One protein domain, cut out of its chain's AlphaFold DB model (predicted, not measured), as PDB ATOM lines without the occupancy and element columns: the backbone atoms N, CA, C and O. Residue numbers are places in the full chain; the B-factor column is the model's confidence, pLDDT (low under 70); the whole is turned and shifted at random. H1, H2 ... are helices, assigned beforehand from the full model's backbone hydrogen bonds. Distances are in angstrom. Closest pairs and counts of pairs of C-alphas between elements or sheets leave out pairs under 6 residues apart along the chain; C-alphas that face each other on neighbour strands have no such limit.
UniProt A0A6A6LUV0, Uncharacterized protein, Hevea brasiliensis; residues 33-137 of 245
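AT A GLANCE: This is residues 33 to 137 of the 245 residues of an uncharacterized protein of Hevea brasiliensis (UniProt A0A6A6LUV0). Helix H3 runs through the core, with H1 packed along one side of it and the long H5 along another; the three run the same way, and their centres make a triangle whose H1 and H5 corners are apart. Two short helices complete the body: H2 packs on H1 and H3, and H4 packs on H5 at a steep angle. The printed part has 105 residues with five named helices, H1 to H5 in chain order, and no named strand; the class is all helix. It is compact, with a radius of gyration of the C-alphas of 13.7 A and spans of 40 by 28 by 26 A.

IN THESE COORDINATES: H1 covers residues 39 to 53, 20.6 A long, beginning at C-alpha 39 at (1.184, 11.653, 4.770). H2 covers residues 60 to 66. H3 covers residues 71 to 89, 26.4 A long, beginning at C-alpha 71 at (4.877, 10.001, -2.557). H4 covers residues 98 to 104. H5, residues 112 to 135, is the longest at 34.5 A and ends at C-alpha 135 at (-28.771, 15.496, 3.795).

HOW THE PARTS SIT: H3 is the hub, touching three helices. It touches H1 at a shallow tilt of 30 degrees, the same way; the closest C-alphas, of Asn 40 and Ile 71, are 5.9 A apart. It touches H5 at a shallow tilt of 25 degrees, the same way; the closest C-alphas, of Asp 72 and Ser 112, are 5.6 A apart. With residues 73 to 77 alone it touches H2 in a hairpin, opposite ways at a tilt of 37 degrees, only just steep; the closest C-alphas, of Ile 66 and Val 74, are 5.6 A apart. H1 and H2, also a hairpin, only just touch, with 3 pairs of C-alphas within 8 A, the closest those of Glu 48 and Leu 63 at 6.9 A. H4 touches residues 118 to 122 alone of H5, at a steep tilt of 51 degrees, opposite ways; the closest C-alphas, of Thr 100 and Met 118, are 7.2 A apart. H3 and H4 are near each other. In H1, H2, H3, H4 and H5 every O i to N i+4 pair is within hydrogen-bond range.

THE WHOLE: The C-alphas of Gly 68 and Met 137, the two farthest apart, are 41.1 A from each other. The printed part has no cut. The link from H2 to H3 is tight, the other three are short. Mean pLDDT of the printed part is 84.4, and residues 91 to 93, 99 and 135 to 137 are under 70.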
ATOM      1  N   CYS A  33      -7.597   6.296  11.270       88.25
ATOM      2  CA  CYS A  33      -6.139   6.294  11.095       88.25
ATOM      3  C   CYS A  33      -5.447   6.949  12.289       88.25
ATOM      4  O   CYS A  33      -6.026   7.816  12.952       88.25
ATOM      5  N   ASP A  34      -4.182   6.599  12.515       85.69
ATOM      6  CA  ASP A  34      -3.394   7.233  13.562       85.69
ATOM      7  C   ASP A  34      -3.004   8.658  13.141       85.69
ATOM      8  O   ASP A  34      -2.410   8.894  12.089       85.69
ATOM      9  N   ALA A  35      -3.281   9.645  13.998       80.50
ATOM     10  CA  ALA A  35      -2.992  11.058  13.714       80.50
ATOM     11  C   ALA A  35      -1.490  11.363  13.503       80.50
ATOM     12  O   ALA A  35      -1.128  12.431  13.001       80.50
ATOM     13  N   THR A  36      -0.615  10.438  13.903       87.81
ATOM     14  CA  THR A  36       0.845  10.541  13.808       87.81
ATOM     15  C   THR A  36       1.429   9.955  12.523       87.81
ATOM     16  O   THR A  36       2.605  10.195  12.259       87.81
ATOM     17  N   GLU A  37       0.648   9.202  11.739       88.94
ATOM     18  CA  GLU A  37       1.085   8.606  10.465       88.94
ATOM     19  C   GLU A  37       1.646   9.669   9.526       88.94
ATOM     20  O   GLU A  37       1.079  10.755   9.404       88.94
ATOM     21  N   SER A  38       2.732   9.372   8.815       91.56
ATOM     22  CA  SER A  38       3.196  10.249   7.737       91.56
ATOM     23  C   SER A  38       2.119  10.397   6.652       91.56
ATOM     24  O   SER A  38       1.239   9.552   6.510       91.56
ATOM     25  N   ILE A  39       2.173  11.465   5.847       92.75
ATOM     26  CA  ILE A  39       1.184  11.653   4.770       92.75
ATOM     27  C   ILE A  39       1.165  10.473   3.786       92.75
ATOM     28  O   ILE A  39       0.099  10.077   3.332       92.75
ATOM     29  N   ASN A  40       2.326   9.877   3.502       92.38
ATOM     30  CA  ASN A  40       2.431   8.719   2.617       92.38
ATOM     31  C   ASN A  40       1.717   7.493   3.211       92.38
ATOM     32  O   ASN A  40       0.930   6.845   2.525       92.38
ATOM     33  N   GLU A  41       1.945   7.209   4.496       92.94
ATOM     34  CA  GLU A  41       1.272   6.112   5.202       92.94
ATOM     35  C   GLU A  41      -0.238   6.332   5.263       92.94
ATOM     36  O   GLU A  41      -0.986   5.424   4.911       92.94
ATOM     37  N   LEU A  42      -0.681   7.547   5.598       94.94
ATOM     38  CA  LEU A  42      -2.098   7.904   5.654       94.94
ATOM     39  C   LEU A  42      -2.786   7.719   4.293       94.94
ATOM     40  O   LEU A  42      -3.866   7.130   4.211       94.94
ATOM     41  N   VAL A  43      -2.168   8.204   3.212       94.88
ATOM     42  CA  VAL A  43      -2.703   8.046   1.853       94.88
ATOM     43  C   VAL A  43      -2.718   6.571   1.456       94.88
ATOM     44  O   VAL A  43      -3.764   6.066   1.058       94.88
ATOM     45  N   SER A  44      -1.608   5.851   1.641       93.06
ATOM     46  CA  SER A  44      -1.508   4.417   1.334       93.06
ATOM     47  C   SER A  44      -2.553   3.596   2.088       93.06
ATOM     48  O   SER A  44      -3.221   2.743   1.508       93.06
ATOM     49  N   ARG A  45      -2.754   3.892   3.375       92.88
ATOM     50  CA  ARG A  45      -3.766   3.232   4.194       92.88
ATOM     51  C   ARG A  45      -5.177   3.544   3.715       92.88
ATOM     52  O   ARG A  45      -6.040   2.673   3.720       92.88
ATOM     53  N   THR A  46      -5.416   4.777   3.283       94.44
ATOM     54  CA  THR A  46      -6.704   5.171   2.706       94.44
ATOM     55  C   THR A  46      -6.973   4.412   1.416       94.44
ATOM     56  O   THR A  46      -8.041   3.833   1.297       94.44
ATOM     57  N   ILE A  47      -6.000   4.289   0.512       93.81
ATOM     58  CA  ILE A  47      -6.111   3.449  -0.694       93.81
ATOM     59  C   ILE A  47      -6.497   2.002  -0.327       93.81
ATOM     60  O   ILE A  47      -7.420   1.442  -0.919       93.81
ATOM     61  N   GLU A  48      -5.837   1.392   0.665       92.12
ATOM     62  CA  GLU A  48      -6.156   0.023   1.106       92.12
ATOM     63  C   GLU A  48      -7.596  -0.122   1.609       92.12
ATOM     64  O   GLU A  48      -8.261  -1.120   1.319       92.12
ATOM     65  N   ASP A  49      -8.064   0.840   2.400       92.88
ATOM     66  CA  ASP A  49      -9.400   0.800   2.984       92.88
ATOM     67  C   ASP A  49     -10.478   1.139   1.941       92.88
ATOM     68  O   ASP A  49     -11.517   0.481   1.918       92.88
ATOM     69  N   LEU A  50     -10.192   2.042   0.997       91.00
ATOM     70  CA  LEU A  50     -11.044   2.322  -0.161       91.00
ATOM     71  C   LEU A  50     -11.202   1.099  -1.065       91.00
ATOM     72  O   LEU A  50     -12.311   0.800  -1.489       91.00
ATOM     73  N   HIS A  51     -10.136   0.333  -1.298       89.31
ATOM     74  CA  HIS A  51     -10.242  -0.927  -2.035       89.31
ATOM     75  C   HIS A  51     -11.111  -1.962  -1.302       89.31
ATOM     76  O   HIS A  51     -11.813  -2.741  -1.934       89.31
ATOM     77  N   LYS A  52     -11.091  -2.016   0.036       89.06
ATOM     78  CA  LYS A  52     -12.003  -2.914   0.773       89.06
ATOM     79  C   LYS A  52     -13.451  -2.444   0.681       89.06
ATOM     80  O   LYS A  52     -14.345  -3.278   0.588       89.06
ATOM     81  N   PHE A  53     -13.655  -1.130   0.724       84.62
ATOM     82  CA  PHE A  53     -14.963  -0.497   0.615       84.62
ATOM     83  C   PHE A  53     -15.557  -0.659  -0.794       84.62
ATOM     84  O   PHE A  53     -16.742  -0.946  -0.940       84.62
ATOM     85  N   HIS A  54     -14.721  -0.543  -1.827       82.31
ATOM     86  CA  HIS A  54     -15.091  -0.704  -3.227       82.31
ATOM     87  C   HIS A  54     -13.990  -1.460  -3.999       82.31
ATOM     88  O   HIS A  54     -13.077  -0.832  -4.548       82.31
ATOM     89  N   PRO A  55     -14.055  -2.805  -4.068       81.75
ATOM     90  CA  PRO A  55     -13.000  -3.643  -4.654       81.75
ATOM     91  C   PRO A  55     -12.663  -3.332  -6.109       81.75
ATOM     92  O   PRO A  55     -11.526  -3.528  -6.530       81.75
ATOM     93  N   ASP A  56     -13.619  -2.795  -6.863       77.44
ATOM     94  CA  ASP A  56     -13.428  -2.497  -8.282       77.44
ATOM     95  C   ASP A  56     -12.628  -1.204  -8.519       77.44
ATOM     96  O   ASP A  56     -12.240  -0.923  -9.649       77.44
ATOM     97  N   SER A  57     -12.354  -0.416  -7.469       74.81
ATOM     98  CA  SER A  57     -11.682   0.887  -7.598       74.81
ATOM     99  C   SER A  57     -10.171   0.798  -7.841       74.81
ATOM    100  O   SER A  57      -9.590   1.722  -8.404       74.81
ATOM    101  N   ILE A  58      -9.501  -0.274  -7.396       82.12
ATOM    102  CA  ILE A  58      -8.029  -0.373  -7.409       82.12
ATOM    103  C   ILE A  58      -7.605  -1.814  -7.677       82.12
ATOM    104  O   ILE A  58      -8.114  -2.754  -7.077       82.12
ATOM    105  N   SER A  59      -6.610  -2.032  -8.534       80.12
ATOM    106  CA  SER A  59      -6.087  -3.386  -8.740       80.12
ATOM    107  C   SER A  59      -5.206  -3.848  -7.569       80.12
ATOM    108  O   SER A  59      -4.408  -3.089  -7.012       80.12
ATOM    109  N   ARG A  60      -5.242  -5.148  -7.241       77.88
ATOM    110  CA  ARG A  60      -4.342  -5.736  -6.226       77.88
ATOM    111  C   ARG A  60      -2.855  -5.523  -6.556       77.88
ATOM    112  O   ARG A  60      -2.038  -5.400  -5.646       77.88
ATOM    113  N   SER A  61      -2.504  -5.467  -7.841       77.81
ATOM    114  CA  SER A  61      -1.154  -5.129  -8.306       77.81
ATOM    115  C   SER A  61      -0.738  -3.719  -7.888       77.81
ATOM    116  O   SER A  61       0.343  -3.569  -7.320       77.81
ATOM    117  N   GLN A  62      -1.608  -2.716  -8.060       81.75
ATOM    118  CA  GLN A  62      -1.333  -1.340  -7.631       81.75
ATOM    119  C   GLN A  62      -1.152  -1.253  -6.111       81.75
ATOM    120  O   GLN A  62      -0.197  -0.634  -5.652       81.75
ATOM    121  N   LEU A  63      -1.982  -1.953  -5.327       83.88
ATOM    122  CA  LEU A  63      -1.832  -2.009  -3.863       83.88
ATOM    123  C   LEU A  63      -0.465  -2.550  -3.421       83.88
ATOM    124  O   LEU A  63       0.128  -2.058  -2.464       83.88
ATOM    125  N   SER A  64       0.054  -3.565  -4.115       82.44
ATOM    126  CA  SER A  64       1.383  -4.103  -3.807       82.44
ATOM    127  C   SER A  64       2.514  -3.152  -4.202       82.44
ATOM    128  O   SER A  64       3.558  -3.132  -3.555       82.44
ATOM    129  N   GLU A  65       2.295  -2.353  -5.243       84.94
ATOM    130  CA  GLU A  65       3.285  -1.464  -5.841       84.94
ATOM    131  C   GLU A  65       3.452  -0.152  -5.067       84.94
ATOM    132  O   GLU A  65       4.554   0.395  -5.027       84.94
ATOM    133  N   ILE A  66       2.390   0.339  -4.420       88.44
ATOM    134  CA  ILE A  66       2.450   1.548  -3.586       88.44
ATOM    135  C   ILE A  66       3.204   1.327  -2.268       88.44
ATOM    136  O   ILE A  66       3.690   2.283  -1.663       88.44
ATOM    137  N   LYS A  67       3.361   0.072  -1.825       84.19
ATOM    138  CA  LYS A  67       4.050  -0.256  -0.575       84.19
ATOM    139  C   LYS A  67       5.549   0.043  -0.693       84.19
ATOM    140  O   LYS A  67       6.314  -0.745  -1.242       84.19
ATOM    141  N   GLY A  68       5.970   1.181  -0.140       82.50
ATOM    142  CA  GLY A  68       7.350   1.674  -0.228       82.50
ATOM    143  C   GLY A  68       7.644   2.509  -1.480       82.50
ATOM    144  O   GLY A  68       8.811   2.759  -1.781       82.50
ATOM    145  N   ALA A  69       6.613   2.941  -2.210       89.12
ATOM    146  CA  ALA A  69       6.753   3.834  -3.353       89.12
ATOM    147  C   ALA A  69       7.041   5.292  -2.944       89.12
ATOM    148  O   ALA A  69       6.856   5.700  -1.793       89.12
ATOM    149  N   SER A  70       7.476   6.097  -3.921       89.38
ATOM    150  CA  SER A  70       7.568   7.550  -3.764       89.38
ATOM    151  C   SER A  70       6.183   8.166  -3.557       89.38
ATOM    152  O   SER A  70       5.185   7.658  -4.068       89.38
ATOM    153  N   ILE A  71       6.132   9.294  -2.844       89.12
ATOM    154  CA  ILE A  71       4.877  10.001  -2.557       89.12
ATOM    155  C   ILE A  71       4.103  10.355  -3.831       89.12
ATOM    156  O   ILE A  71       2.892  10.182  -3.857       89.12
ATOM    157  N   ASP A  72       4.789  10.754  -4.904       90.38
ATOM    158  CA  ASP A  72       4.148  11.116  -6.174       90.38
ATOM    159  C   ASP A  72       3.359   9.942  -6.751       90.38
ATOM    160  O   ASP A  72       2.205  10.081  -7.139       90.38
ATOM    161  N   LYS A  73       3.956   8.748  -6.734       90.81
ATOM    162  CA  LYS A  73       3.313   7.533  -7.229       90.81
ATOM    163  C   LYS A  73       2.131   7.119  -6.356       90.81
ATOM    164  O   LYS A  73       1.101   6.708  -6.879       90.81
ATOM    165  N   VAL A  74       2.272   7.256  -5.039       92.19
ATOM    166  CA  VAL A  74       1.191   6.986  -4.083       92.19
ATOM    167  C   VAL A  74       0.028   7.960  -4.290       92.19
ATOM    168  O   VAL A  74      -1.120   7.529  -4.310       92.19
ATOM    169  N   LEU A  75       0.309   9.246  -4.517       92.56
ATOM    170  CA  LEU A  75      -0.703  10.264  -4.804       92.56
ATOM    171  C   LEU A  75      -1.410  10.027  -6.141       92.56
ATOM    172  O   LEU A  75      -2.624  10.179  -6.203       92.56
ATOM    173  N   VAL A  76      -0.691   9.608  -7.186       91.50
ATOM    174  CA  VAL A  76      -1.311   9.229  -8.469       91.50
ATOM    175  C   VAL A  76      -2.313   8.094  -8.258       91.50
ATOM    176  O   VAL A  76      -3.481   8.243  -8.607       91.50
ATOM    177  N   CYS A  77      -1.896   7.004  -7.605       91.06
ATOM    178  CA  CYS A  77      -2.801   5.892  -7.300       91.06
ATOM    179  C   CYS A  77      -3.973   6.313  -6.405       91.06
ATOM    180  O   CYS A  77      -5.068   5.772  -6.527       91.06
ATOM    181  N   TYR A  78      -3.752   7.268  -5.503       93.25
ATOM    182  CA  TYR A  78      -4.812   7.807  -4.667       93.25
ATOM    183  C   TYR A  78      -5.859   8.571  -5.479       93.25
ATOM    184  O   TYR A  78      -7.050   8.332  -5.304       93.25
ATOM    185  N   CYS A  79      -5.434   9.445  -6.392       92.00
ATOM    186  CA  CYS A  79      -6.343  10.152  -7.291       92.00
ATOM    187  C   CYS A  79      -7.140   9.174  -8.165       92.00
ATOM    188  O   CYS A  79      -8.358   9.312  -8.247       92.00
ATOM    189  N   ASP A  80      -6.485   8.159  -8.741       90.25
ATOM    190  CA  ASP A  80      -7.149   7.113  -9.535       90.25
ATOM    191  C   ASP A  80      -8.249   6.398  -8.727       90.25
ATOM    192  O   ASP A  80      -9.365   6.185  -9.213       90.25
ATOM    193  N   ALA A  81      -7.951   6.059  -7.469       91.75
ATOM    194  CA  ALA A  81      -8.886   5.402  -6.561       91.75
ATOM    195  C   ALA A  81     -10.098   6.283  -6.244       91.75
ATOM    196  O   ALA A  81     -11.241   5.833  -6.331       91.75
ATOM    197  N   LEU A  82      -9.849   7.545  -5.888       91.25
ATOM    198  CA  LEU A  82     -10.898   8.511  -5.578       91.25
ATOM    199  C   LEU A  82     -11.801   8.772  -6.785       91.25
ATOM    200  O   LEU A  82     -13.014   8.873  -6.622       91.25
ATOM    201  N   ILE A  83     -11.233   8.845  -7.989       89.06
ATOM    202  CA  ILE A  83     -12.013   9.031  -9.214       89.06
ATOM    203  C   ILE A  83     -12.886   7.820  -9.490       89.06
ATOM    204  O   ILE A  83     -14.081   7.982  -9.696       89.06
ATOM    205  N   SER A  84     -12.325   6.617  -9.386       87.12
ATOM    206  CA  SER A  84     -13.094   5.379  -9.552       87.12
ATOM    207  C   SER A  84     -14.252   5.285  -8.556       87.12
ATOM    208  O   SER A  84     -15.322   4.775  -8.881       87.12
ATOM    209  N   ILE A  85     -14.059   5.802  -7.337       87.06
ATOM    210  CA  ILE A  85     -15.142   5.932  -6.362       87.06
ATOM    211  C   ILE A  85     -16.163   6.957  -6.833       87.06
ATOM    212  O   ILE A  85     -17.336   6.615  -6.879       87.06
ATOM    213  N   GLY A  86     -15.746   8.169  -7.208       86.25
ATOM    214  CA  GLY A  86     -16.635   9.218  -7.718       86.25
ATOM    215  C   GLY A  86     -17.492   8.764  -8.900       86.25
ATOM    216  O   GLY A  86     -18.707   8.951  -8.879       86.25
ATOM    217  N   ASP A  87     -16.888   8.067  -9.859       84.19
ATOM    218  CA  ASP A  87     -17.560   7.464 -11.018       84.19
ATOM    219  C   ASP A  87     -18.532   6.345 -10.610       84.19
ATOM    220  O   ASP A  87     -19.501   6.060 -11.310       84.19
ATOM    221  N   SER A  88     -18.300   5.700  -9.465       79.31
ATOM    222  CA  SER A  88     -19.259   4.768  -8.871       79.31
ATOM    223  C   SER A  88     -20.342   5.470  -8.039       79.31
ATOM    224  O   SER A  88     -21.418   4.891  -7.854       79.31
ATOM    225  N   LEU A  89     -20.078   6.667  -7.499       75.81
ATOM    226  CA  LEU A  89     -21.055   7.469  -6.753       75.81
ATOM    227  C   LEU A  89     -22.098   8.046  -7.703       75.81
ATOM    228  O   LEU A  89     -23.300   7.959  -7.439       75.81
ATOM    229  N   MET A  90     -21.627   8.625  -8.806       74.25
ATOM    230  CA  MET A  90     -22.438   9.285  -9.816       74.25
ATOM    231  C   MET A  90     -22.312   8.536 -11.135       74.25
ATOM    232  O   MET A  90     -21.220   8.290 -11.620       74.25
ATOM    233  N   MET A  91     -23.445   8.213 -11.757       59.56
ATOM    234  CA  MET A  91     -23.492   7.443 -13.012       59.56
ATOM    235  C   MET A  91     -22.931   8.209 -14.232       59.56
ATOM    236  O   MET A  91     -22.997   7.713 -15.356       59.56
ATOM    237  N   ASN A  92     -22.425   9.429 -14.039       65.50
ATOM    238  CA  ASN A  92     -21.830  10.279 -15.060       65.50
ATOM    239  C   ASN A  92     -20.590  11.012 -14.512       65.50
ATOM    240  O   ASN A  92     -20.464  11.250 -13.317       65.50
ATOM    241  N   GLN A  93     -19.687  11.428 -15.404       65.88
ATOM    242  CA  GLN A  93     -18.468  12.176 -15.050       65.88
ATOM    243  C   GLN A  93     -18.742  13.639 -14.643       65.88
ATOM    244  O   GLN A  93     -17.814  14.426 -14.486       65.88
ATOM    245  N   GLU A  94     -20.008  14.043 -14.507       71.56
ATOM    246  CA  GLU A  94     -20.394  15.437 -14.239       71.56
ATOM    247  C   GLU A  94     -20.053  15.883 -12.812       71.56
ATOM    248  O   GLU A  94     -20.099  17.071 -12.501       71.56
ATOM    249  N   TRP A  95     -19.662  14.937 -11.957       79.44
ATOM    250  CA  TRP A  95     -19.225  15.190 -10.590       79.44
ATOM    251  C   TRP A  95     -17.883  15.940 -10.506       79.44
ATOM    252  O   TRP A  95     -17.590  16.572  -9.487       79.44
ATOM    253  N   MET A  96     -17.077  15.903 -11.576       77.12
ATOM    254  CA  MET A  96     -15.873  16.720 -11.722       77.12
ATOM    255  C   MET A  96     -16.091  17.848 -12.724       77.12
ATOM    256  O   MET A  96     -16.665  17.661 -13.798       77.12
ATOM    257  N   ASP A  97     -15.546  19.023 -12.410       77.19
ATOM    258  CA  ASP A  97     -15.455  20.081 -13.402       77.19
ATOM    259  C   ASP A  97     -14.459  19.716 -14.520       77.19
ATOM    260  O   ASP A  97     -13.518  18.928 -14.364       77.19
ATOM    261  N   LYS A  98     -14.675  20.307 -15.698       71.81
ATOM    262  CA  LYS A  98     -13.874  20.015 -16.894       71.81
ATOM    263  C   LYS A  98     -12.378  20.284 -16.680       71.81
ATOM    264  O   LYS A  98     -11.538  19.595 -17.250       71.81
ATOM    265  N   VAL A  99     -12.045  21.289 -15.867       65.12
ATOM    266  CA  VAL A  99     -10.658  21.691 -15.593       65.12
ATOM    267  C   VAL A  99      -9.930  20.619 -14.778       65.12
ATOM    268  O   VAL A  99      -8.806  20.253 -15.121       65.12
ATOM    269  N   THR A 100     -10.572  20.068 -13.746       75.88
ATOM    270  CA  THR A 100     -10.008  18.986 -12.927       75.88
ATOM    271  C   THR A 100      -9.824  17.713 -13.751       75.88
ATOM    272  O   THR A 100      -8.770  17.080 -13.673       75.88
ATOM    273  N   PHE A 101     -10.784  17.388 -14.621       74.06
ATOM    274  CA  PHE A 101     -10.707  16.228 -15.514       74.06
ATOM    275  C   PHE A 101      -9.557  16.317 -16.542       74.06
ATOM    276  O   PHE A 101      -8.792  15.363 -16.724       74.06
ATOM    277  N   ASP A 102      -9.393  17.473 -17.198       76.75
ATOM    278  CA  ASP A 102      -8.322  17.698 -18.184       76.75
ATOM    279  C   ASP A 102      -6.926  17.613 -17.526       76.75
ATOM    280  O   ASP A 102      -5.984  17.042 -18.094       76.75
ATOM    281  N   ASN A 103      -6.796  18.133 -16.301       79.88
ATOM    282  CA  ASN A 103      -5.567  18.026 -15.514       79.88
ATOM    283  C   ASN A 103      -5.275  16.572 -15.129       79.88
ATOM    284  O   ASN A 103      -4.135  16.119 -15.263       79.88
ATOM    285  N   PHE A 104      -6.296  15.825 -14.701       78.19
ATOM    286  CA  PHE A 104      -6.163  14.417 -14.333       78.19
ATOM    287  C   PHE A 104      -5.700  13.545 -15.506       78.19
ATOM    288  O   PHE A 104      -4.818  12.702 -15.350       78.19
ATOM    289  N   SER A 105      -6.185  13.816 -16.718       77.62
ATOM    290  CA  SER A 105      -5.740  13.105 -17.927       77.62
ATOM    291  C   SER A 105      -4.218  13.186 -18.160       77.62
ATOM    292  O   SER A 105      -3.646  12.355 -18.865       77.62
ATOM    293  N   ASN A 106      -3.539  14.168 -17.558       80.62
ATOM    294  CA  ASN A 106      -2.090  14.355 -17.627       80.62
ATOM    295  C   ASN A 106      -1.377  14.140 -16.278       80.62
ATOM    296  O   ASN A 106      -0.230  14.569 -16.126       80.62
ATOM    297  N   ILE A 107      -2.013  13.456 -15.318       82.88
ATOM    298  CA  ILE A 107      -1.553  13.346 -13.924       82.88
ATOM    299  C   ILE A 107      -0.106  12.847 -13.784       82.88
ATOM    300  O   ILE A 107       0.647  13.348 -12.956       82.88
ATOM    301  N   GLN A 108       0.341  11.937 -14.657       79.00
ATOM    302  CA  GLN A 108       1.700  11.375 -14.619       79.00
ATOM    303  C   GLN A 108       2.823  12.396 -14.883       79.00
ATOM    304  O   GLN A 108       3.988  12.098 -14.625       79.00
ATOM    305  N   LYS A 109       2.508  13.575 -15.431       81.44
ATOM    306  CA  LYS A 109       3.491  14.626 -15.755       81.44
ATOM    307  C   LYS A 109       3.549  15.742 -14.709       81.44
ATOM    308  O   LYS A 109       4.328  16.678 -14.878       81.44
ATOM    309  N   LEU A 110       2.703  15.683 -13.685       81.12
ATOM    310  CA  LEU A 110       2.575  16.741 -12.692       81.12
ATOM    311  C   LEU A 110       3.677  16.666 -11.630       81.12
ATOM    312  O   LEU A 110       4.223  15.605 -11.337       81.12
ATOM    313  N   THR A 111       4.000  17.824 -11.056       84.31
ATOM    314  CA  THR A 111       4.848  17.922  -9.865       84.31
ATOM    315  C   THR A 111       4.089  17.437  -8.627       84.31
ATOM    316  O   THR A 111       2.859  17.394  -8.619       84.31
ATOM    317  N   SER A 112       4.816  17.119  -7.555       80.06
ATOM    318  CA  SER A 112       4.239  16.701  -6.270       80.06
ATOM    319  C   SER A 112       3.231  17.708  -5.699       80.06
ATOM    320  O   SER A 112       2.176  17.312  -5.213       80.06
ATOM    321  N   GLU A 113       3.522  19.007  -5.802       85.56
ATOM    322  CA  GLU A 113       2.634  20.096  -5.364       85.56
ATOM    323  C   GLU A 113       1.302  20.058  -6.133       85.56
ATOM    324  O   GLU A 113       0.234  19.989  -5.525       85.56
ATOM    325  N   ASN A 114       1.365  19.962  -7.464       87.81
ATOM    326  CA  ASN A 114       0.180  19.880  -8.318       87.81
ATOM    327  C   ASN A 114      -0.630  18.594  -8.069       87.81
ATOM    328  O   ASN A 114      -1.856  18.604  -8.178       87.81
ATOM    329  N   LEU A 115       0.035  17.481  -7.732       90.12
ATOM    330  CA  LEU A 115      -0.632  16.228  -7.357       90.12
ATOM    331  C   LEU A 115      -1.417  16.372  -6.050       90.12
ATOM    332  O   LEU A 115      -2.540  15.880  -5.952       90.12
ATOM    333  N   VAL A 116      -0.849  17.059  -5.056       92.44
ATOM    334  CA  VAL A 116      -1.530  17.334  -3.784       92.44
ATOM    335  C   VAL A 116      -2.741  18.239  -4.002       92.44
ATOM    336  O   VAL A 116      -3.813  17.948  -3.473       92.44
ATOM    337  N   GLU A 117      -2.604  19.294  -4.807       91.44
ATOM    338  CA  GLU A 117      -3.720  20.181  -5.163       91.44
ATOM    339  C   GLU A 117      -4.836  19.433  -5.901       91.44
ATOM    340  O   GLU A 117      -6.015  19.602  -5.592       91.44
ATOM    341  N   MET A 118      -4.480  18.544  -6.829       90.31
ATOM    342  CA  MET A 118      -5.449  17.701  -7.522       90.31
ATOM    343  C   MET A 118      -6.185  16.763  -6.560       90.31
ATOM    344  O   MET A 118      -7.414  16.704  -6.587       90.31
ATOM    345  N   ALA A 119      -5.455  16.065  -5.686       92.94
ATOM    346  CA  ALA A 119      -6.049  15.186  -4.682       92.94
ATOM    347  C   ALA A 119      -7.004  15.954  -3.752       92.94
ATOM    348  O   ALA A 119      -8.077  15.454  -3.412       92.94
ATOM    349  N   LEU A 120      -6.641  17.183  -3.372       93.75
ATOM    350  CA  LEU A 120      -7.488  18.088  -2.595       93.75
ATOM    351  C   LEU A 120      -8.783  18.448  -3.330       93.75
ATOM    352  O   LEU A 120      -9.856  18.375  -2.730       93.75
ATOM    353  N   SER A 121      -8.699  18.813  -4.610       91.81
ATOM    354  CA  SER A 121      -9.873  19.136  -5.430       91.81
ATOM    355  C   SER A 121     -10.821  17.946  -5.554       91.81
ATOM    356  O   SER A 121     -12.012  18.089  -5.280       91.81
ATOM    357  N   ILE A 122     -10.292  16.755  -5.853       92.44
ATOM    358  CA  ILE A 122     -11.090  15.524  -5.947       92.44
ATOM    359  C   ILE A 122     -11.770  15.218  -4.603       92.44
ATOM    360  O   ILE A 122     -12.976  14.977  -4.558       92.44
ATOM    361  N   LEU A 123     -11.027  15.287  -3.491       93.81
ATOM    362  CA  LEU A 123     -11.581  15.086  -2.147       93.81
ATOM    363  C   LEU A 123     -12.696  16.079  -1.821       93.81
ATOM    364  O   LEU A 123     -13.697  15.694  -1.227       93.81
ATOM    365  N   ASN A 124     -12.540  17.351  -2.189       92.75
ATOM    366  CA  ASN A 124     -13.569  18.364  -1.966       92.75
ATOM    367  C   ASN A 124     -14.860  18.041  -2.719       92.75
ATOM    368  O   ASN A 124     -15.932  18.134  -2.120       92.75
ATOM    369  N   CYS A 125     -14.760  17.625  -3.984       90.44
ATOM    370  CA  CYS A 125     -15.915  17.174  -4.757       90.44
ATOM    371  C   CYS A 125     -16.606  15.994  -4.065       90.44
ATOM    372  O   CYS A 125     -17.797  16.072  -3.774       90.44
ATOM    373  N   LEU A 126     -15.857  14.947  -3.707       90.94
ATOM    374  CA  LEU A 126     -16.416  13.751  -3.069       90.94
ATOM    375  C   LEU A 126     -17.038  14.035  -1.698       90.94
ATOM    376  O   LEU A 126     -18.107  13.516  -1.396       90.94
ATOM    377  N   ILE A 127     -16.409  14.879  -0.877       91.44
ATOM    378  CA  ILE A 127     -16.958  15.303   0.418       91.44
ATOM    379  C   ILE A 127     -18.287  16.038   0.225       91.44
ATOM    380  O   ILE A 127     -19.223  15.801   0.987       91.44
ATOM    381  N   ASN A 128     -18.379  16.932  -0.761       89.44
ATOM    382  CA  ASN A 128     -19.613  17.666  -1.032       89.44
ATOM    383  C   ASN A 128     -20.724  16.722  -1.505       89.44
ATOM    384  O   ASN A 128     -21.822  16.773  -0.959       89.44
ATOM    385  N   ILE A 129     -20.413  15.813  -2.433       86.56
ATOM    386  CA  ILE A 129     -21.354  14.805  -2.946       86.56
ATOM    387  C   ILE A 129     -21.846  13.894  -1.821       86.56
ATOM    388  O   ILE A 129     -23.038  13.618  -1.711       86.56
ATOM    389  N   ALA A 130     -20.939  13.415  -0.969       85.12
ATOM    390  CA  ALA A 130     -21.305  12.540   0.134       85.12
ATOM    391  C   ALA A 130     -22.200  13.263   1.153       85.12
ATOM    392  O   ALA A 130     -23.181  12.688   1.613       85.12
ATOM    393  N   LYS A 131     -21.926  14.539   1.451       85.94
ATOM    394  CA  LYS A 131     -22.781  15.358   2.325       85.94
ATOM    395  C   LYS A 131     -24.167  15.604   1.742       85.94
ATOM    396  O   LYS A 131     -25.139  15.477   2.471       85.94
ATOM    397  N   GLU A 132     -24.260  15.935   0.459       83.06
ATOM    398  CA  GLU A 132     -25.544  16.152  -0.216       83.06
ATOM    399  C   GLU A 132     -26.409  14.883  -0.206       83.06
ATOM    400  O   GLU A 132     -27.599  14.944   0.085       83.06
ATOM    401  N   ASN A 133     -25.798  13.716  -0.439       75.69
ATOM    402  CA  ASN A 133     -26.508  12.437  -0.368       75.69
ATOM    403  C   ASN A 133     -26.968  12.074   1.054       75.69
ATOM    404  O   ASN A 133     -27.987  11.404   1.196       75.69
ATOM    405  N   LEU A 134     -26.232  12.487   2.091       72.75
ATOM    406  CA  LEU A 134     -26.630  12.280   3.487       72.75
ATOM    407  C   LEU A 134     -27.788  13.209   3.893       72.75
ATOM    408  O   LEU A 134     -28.711  12.760   4.563       72.75
ATOM    409  N   ASP A 135     -27.763  14.473   3.458       67.75
ATOM    410  CA  ASP A 135     -28.771  15.496   3.795       67.75
ATOM    411  C   ASP A 135     -30.135  15.213   3.131       67.75
ATOM    412  O   ASP A 135     -31.191  15.439   3.714       67.75
ATOM    413  N   MET A 136     -30.131  14.627   1.929       61.41
ATOM    414  CA  MET A 136     -31.353  14.290   1.181       61.41
ATOM    415  C   MET A 136     -32.163  13.124   1.793       61.41
ATOM    416  O   MET A 136     -33.244  12.812   1.302       61.41
ATOM    417  N   MET A 137     -31.669  12.457   2.844       56.53
ATOM    418  CA  MET A 137     -32.374  11.349   3.510       56.53
ATOM    419  C   MET A 137     -33.188  11.758   4.750       56.53
ATOM    420  O   MET A 137     -33.913  10.910   5.271       56.53
TER     421      MET A 137